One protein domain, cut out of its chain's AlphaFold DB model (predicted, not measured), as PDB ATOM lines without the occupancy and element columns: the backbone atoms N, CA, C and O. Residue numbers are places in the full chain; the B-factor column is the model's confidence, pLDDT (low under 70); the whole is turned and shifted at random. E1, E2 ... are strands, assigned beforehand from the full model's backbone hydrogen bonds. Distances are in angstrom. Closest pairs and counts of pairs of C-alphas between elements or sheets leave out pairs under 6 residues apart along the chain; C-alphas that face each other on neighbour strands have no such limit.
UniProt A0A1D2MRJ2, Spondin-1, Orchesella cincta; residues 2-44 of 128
ATOM      1  N   GLN A   2     190.124 219.764 239.036       92.75
ATOM      2  CA  GLN A   2     189.195 219.040 238.151       92.75
ATOM      3  C   GLN A   2     188.179 218.241 238.971       92.75
ATOM      4  O   GLN A   2     188.573 217.559 239.917       92.75
ATOM      5  N   ILE A   3     186.899 218.323 238.613       97.38
ATOM      6  CA  ILE A   3     185.820 217.562 239.255       97.38
ATOM      7  C   ILE A   3     185.717 216.211 238.553       97.38
ATOM      8  O   ILE A   3     185.595 216.158 237.331       97.38
ATOM      9  N   PHE A   4     185.778 215.126 239.322       97.38
ATOM     10  CA  PHE A   4     185.619 213.775 238.793       97.38
ATOM     11  C   PHE A   4     184.390 213.144 239.422       97.38
ATOM     12  O   PHE A   4     184.354 212.961 240.637       97.38
ATOM     13  N   ASP A   5     183.405 212.807 238.599       98.19
ATOM     14  CA  ASP A   5     182.264 212.007 239.028       98.19
ATOM     15  C   ASP A   5     182.686 210.546 239.225       98.19
ATOM     16  O   ASP A   5     183.681 210.082 238.654       98.19
ATOM     17  N   CYS A   6     181.921 209.802 240.022       98.31
ATOM     18  CA  CYS A   6     182.138 208.369 240.139       98.31
ATOM     19  C   CYS A   6     181.765 207.636 238.843       98.31
ATOM     20  O   CYS A   6     180.666 207.812 238.312       98.31
ATOM     21  N   HIS A   7     182.646 206.750 238.376       98.12
ATOM     22  CA  HIS A   7     182.351 205.808 237.296       98.12
ATOM     23  C   HIS A   7     182.414 204.378 237.823       98.12
ATOM     24  O   HIS A   7     183.344 203.999 238.530       98.12
ATOM     25  N   VAL A   8     181.432 203.565 237.444       98.56
ATOM     26  CA  VAL A   8     181.301 202.162 237.857       98.56
ATOM     27  C   VAL A   8     181.319 201.243 236.643       98.56
ATOM     28  O   VAL A   8     180.978 201.656 235.535       98.56
ATOM     29  N   SER A   9     181.699 199.988 236.856       98.38
ATOM     30  CA  SER A   9     181.720 198.970 235.816       98.38
ATOM     31  C   SER A   9     180.321 198.561 235.370       98.38
ATOM     32  O   SER A   9     179.305 198.829 236.024       98.38
ATOM     33  N   SER A  10     180.291 197.807 234.273       97.81
ATOM     34  CA  SER A  10     179.169 196.943 233.927       97.81
ATOM     35  C   SER A  10     178.815 196.033 235.106       97.81
ATOM     36  O   SER A  10     179.673 195.672 235.918       97.81
ATOM     37  N   TRP A  11     177.549 195.634 235.181       98.00
ATOM     38  CA  TRP A  11     177.120 194.607 236.123       98.00
ATOM     39  C   TRP A  11     177.758 193.257 235.799       98.00
ATOM     40  O   TRP A  11     177.802 192.862 234.635       98.00
ATOM     41  N   GLY A  12     178.178 192.534 236.838       95.31
ATOM     42  CA  GLY A  12     178.499 191.117 236.725       95.31
ATOM     43  C   GLY A  12     177.258 190.255 236.470       95.31
ATOM     44  O   GLY A  12     176.113 190.731 236.488       95.31
ATOM     45  N   SER A  13     177.491 188.960 236.258       96.25
ATOM     46  CA  SER A  13     176.427 187.958 236.188       96.25
ATOM     47  C   SER A  13     175.624 187.903 237.487       96.25
ATOM     48  O   SER A  13     176.136 188.183 238.572       96.25
ATOM     49  N   TRP A  14     174.353 187.524 237.374       95.69
ATOM     50  CA  TRP A  14     173.546 187.198 238.545       95.69
ATOM     51  C   TRP A  14     174.092 185.954 239.245       95.69
ATOM     52  O   TRP A  14     174.496 184.991 238.591       95.69
ATOM     53  N   SER A  15     174.074 185.974 240.575       92.12
ATOM     54  CA  SER A  15     174.299 184.802 241.406       92.12
ATOM     55  C   SER A  15     173.230 183.742 241.122       92.12
ATOM     56  O   SER A  15     172.148 184.061 240.613       92.12
ATOM     57  N   PRO A  16     173.474 182.483 241.508       91.06
ATOM     58  CA  PRO A  16     172.398 181.518 241.683       91.06
ATOM     59  C   PRO A  16     171.297 182.065 242.607       91.06
ATOM     60  O   PRO A  16     171.534 182.998 243.383       91.06
ATOM     61  N   CYS A  17     170.100 181.481 242.503       91.75
ATOM     62  CA  CYS A  17     169.030 181.735 243.464       91.75
ATOM     63  C   CYS A  17     169.505 181.292 244.855       91.75
ATOM     64  O   CYS A  17     170.146 180.249 244.967       91.75
ATOM     65  N   ASP A  18     169.244 182.105 245.874       92.19
ATOM     66  CA  ASP A  18     169.635 181.839 247.266       92.19
ATOM     67  C   ASP A  18     168.874 180.671 247.907       92.19
ATOM     68  O   ASP A  18     169.336 180.100 248.891       92.19
ATOM     69  N   VAL A  19     167.728 180.309 247.333       82.69
ATOM     70  CA  VAL A  19     166.940 179.143 247.710       82.69
ATOM     71  C   VAL A  19     167.019 178.072 246.635       82.69
ATOM     72  O   VAL A  19     166.950 178.340 245.430       82.69
ATOM     73  N   ASP A  20     167.070 176.826 247.085       82.44
ATOM     74  CA  ASP A  20     166.981 175.680 246.190       82.44
ATOM     75  C   ASP A  20     165.560 175.479 245.670       82.44
ATOM     76  O   ASP A  20     165.386 174.964 244.572       82.44
ATOM     77  N   CYS A  21     164.534 175.915 246.401       82.88
ATOM     78  CA  CYS A  21     163.143 175.781 245.994       82.88
ATOM     79  C   CYS A  21     162.344 177.065 246.297       82.88
ATOM     80  O   CYS A  21     162.580 177.726 247.306       82.88
ATOM     81  N   GLY A  22     161.337 177.380 245.474       81.62
ATOM     82  CA  GLY A  22     160.323 178.391 245.804       81.62
ATOM     83  C   GLY A  22     160.811 179.813 245.572       81.62
ATOM     84  O   GLY A  22     161.695 180.035 244.755       81.62
ATOM     85  N   ASN A  23     160.222 180.800 246.243       85.88
ATOM     86  CA  ASN A  23     160.598 182.199 246.041       85.88
ATOM     87  C   ASN A  23     161.932 182.510 246.724       85.88
ATOM     88  O   ASN A  23     162.046 182.382 247.940       85.88
ATOM     89  N   GLY A  24     162.902 182.980 245.945       88.81
ATOM     90  CA  GLY A  24     164.194 183.438 246.437       88.81
ATOM     91  C   GLY A  24     164.638 184.747 245.809       88.81
ATOM     92  O   GLY A  24     163.888 185.429 245.103       88.81
ATOM     93  N   VAL A  25     165.895 185.088 246.047       92.56
ATOM     94  CA  VAL A  25     166.574 186.275 245.551       92.56
ATOM     95  C   VAL A  25     167.909 185.890 244.919       92.56
ATOM     96  O   VAL A  25     168.706 185.136 245.465       92.56
ATOM     97  N   MET A  26     168.183 186.470 243.755       94.38
ATOM     98  CA  MET A  26     169.516 186.488 243.163       94.38
ATOM     99  C   MET A  26     170.118 187.883 243.277       94.38
ATOM    100  O   MET A  26     169.413 188.901 243.295       94.38
ATOM    101  N   THR A  27     171.442 187.929 243.339       97.31
ATOM    102  CA  THR A  27     172.209 189.155 243.552       97.31
ATOM    103  C   THR A  27     173.249 189.337 242.462       97.31
ATOM    104  O   THR A  27     173.719 188.373 241.869       97.31
ATOM    105  N   ARG A  28     173.606 190.580 242.156       98.25
ATOM    106  CA  ARG A  28     174.768 190.881 241.317       98.25
ATOM    107  C   ARG A  28     175.457 192.133 241.809       98.25
ATOM    108  O   ARG A  28     174.817 192.999 242.413       98.25
ATOM    109  N   THR A  29     176.741 192.236 241.507       98.00
ATOM    110  CA  THR A  29     177.584 193.354 241.918       98.00
ATOM    111  C   THR A  29     178.289 193.989 240.724       98.00
ATOM    112  O   THR A  29     178.344 193.425 239.627       98.00
ATOM    113  N   ARG A  30     178.779 195.209 240.926       98.19
ATOM    114  CA  ARG A  30     179.660 195.940 240.009       98.19
ATOM    115  C   ARG A  30     180.730 196.670 240.811       98.19
ATOM    116  O   ARG A  30     180.523 196.949 241.989       98.19
ATOM    117  N   ALA A  31     181.851 196.980 240.175       98.12
ATOM    118  CA  ALA A  31     182.978 197.644 240.816       98.12
ATOM    119  C   ALA A  31     182.986 199.148 240.525       98.12
ATOM    120  O   ALA A  31     182.424 199.603 239.525       98.12
ATOM    121  N   ILE A  32     183.656 199.917 241.378       98.44
ATOM    122  CA  ILE A  32     184.016 201.302 241.077       98.44
ATOM    123  C   ILE A  32     185.255 201.273 240.176       98.44
ATOM    124  O   ILE A  32     186.241 200.615 240.491       98.44
ATOM    125  N   ILE A  33     185.182 201.957 239.035       98.06
ATOM    126  CA  ILE A  33     186.307 202.155 238.108       98.06
ATOM    127  C   ILE A  33     187.014 203.479 238.419       98.06
ATOM    128  O   ILE A  33     188.228 203.585 238.274       98.06
ATOM    129  N   GLN A  34     186.260 204.487 238.863       97.81
ATOM    130  CA  GLN A  34     186.782 205.792 239.249       97.81
ATOM    131  C   GLN A  34     186.036 206.311 240.474       97.81
ATOM    132  O   GLN A  34     184.817 206.473 240.428       97.81
ATOM    133  N   GLU A  35     186.783 206.619 241.528       97.62
ATOM    134  CA  GLU A  35     186.264 207.291 242.717       97.62
ATOM    135  C   GLU A  35     185.955 208.771 242.431       97.62
ATOM    136  O   GLU A  35     186.687 209.423 241.671       97.62
ATOM    137  N   PRO A  36     184.908 209.337 243.052       97.88
ATOM    138  CA  PRO A  36     184.601 210.746 242.901       97.88
ATOM    139  C   PRO A  36     185.664 211.617 243.579       97.88
ATOM    140  O   PRO A  36     186.159 211.302 244.662       97.88
ATOM    141  N   ARG A  37     186.016 212.750 242.963       98.06
ATOM    142  CA  ARG A  37     186.978 213.718 243.522       98.06
ATOM    143  C   ARG A  37     186.484 215.146 243.377       98.06
ATOM    144  O   ARG A  37     185.778 215.478 242.428       98.06
ATOM    145  N   ASN A  38     186.928 215.999 244.302       96.94
ATOM    146  CA  ASN A  38     186.709 217.449 244.281       96.94
ATOM    147  C   ASN A  38     185.226 217.848 244.179       96.94
ATOM    148  O   ASN A  38     184.877 218.753 243.427       96.94
ATOM    149  N   GLY A  39     184.355 217.159 244.922       96.50
ATOM    150  CA  GLY A  39     182.912 217.426 244.925       96.50
ATOM    151  C   GLY A  39     182.138 216.803 243.759       96.50
ATOM    152  O   GLY A  39     180.990 217.177 243.534       96.50
ATOM    153  N   GLY A  40     182.743 215.872 243.014       97.25
ATOM    154  CA  GLY A  40     182.039 215.102 241.988       97.25
ATOM    155  C   GLY A  40     180.966 214.175 242.559       97.25
ATOM    156  O   GLY A  40     180.924 213.887 243.758       97.25
ATOM    157  N   LYS A  41     180.072 213.708 241.686       98.12
ATOM    158  CA  LYS A  41     178.897 212.920 242.072       98.12
ATOM    159  C   LYS A  41     179.290 211.584 242.713       98.12
ATOM    160  O   LYS A  41     180.140 210.882 242.156       98.12
ATOM    161  N   PRO A  42     178.638 211.184 243.821       97.88
ATOM    162  CA  PRO A  42     178.931 209.927 244.497       97.88
ATOM    163  C   PRO A  42     178.556 208.715 243.641       97.88
ATOM    164  O   PRO A  42     177.737 208.799 242.722       97.88
ATOM    165  N   CYS A  43     179.141 207.565 243.968       97.75
ATOM    166  CA  CYS A  43     178.856 206.323 243.265       97.75
ATOM    167  C   CYS A  43     177.401 205.872 243.454       97.75
ATOM    168  O   CYS A  43     176.866 205.941 244.562       97.75
ATOM    169  N   PRO A  44     176.758 205.350 242.396       96.94
ATOM    170  CA  PRO A  44     175.465 204.691 242.531       96.94
ATOM    171  C   PRO A  44     175.609 203.344 243.266       96.94
ATOM    172  O   PRO A  44     176.720 202.858 243.476       96.94
TER     173      PRO A  44
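AT A GLANCE: This is residues 2 to 44 of the 128 residues of the protein "Spondin-1" of Orchesella cincta (UniProt A0A1D2MRJ2). With little regular structure, the domain is a long, thin rod in which the chain runs out along residues 2 to 21, turns at the far end, and comes back through E1 and E2. The last residues, 39 to 44, fold back again near the end where the printed part begins. The printed part has 43 residues, with no named helix and two named strands, E1 then E2; it is all strand by class, with 11 of the 43 residues in named elements. It is extended, with a radius of gyration of the C-alphas of 15.6 A and spans of 51 by 14 by 8 A.

IN THESE COORDINATES: E1, residues 22 to 29, is 23.2 A long and begins at C-alpha 22 (160.323, 178.391, 245.804). E2, residues 32 to 34, is 5.6 A long and ends at C-alpha 34 (186.782, 205.792, 239.249).

HOW THE PARTS SIT: E1 runs on into E2 across a tight link of 2 residues, at 21 degrees. E1 and E2 are apart, and each pairs with no named strand. Residues 7 to 8 pair with residues 32 to 34 of E2, antiparallel.

THE WHOLE: The C-alphas of Gln 2 and Cys 21, the two farthest apart, are 51.1 A apart. The printed part has no cut, and no printed residue is under 70 in pLDDT.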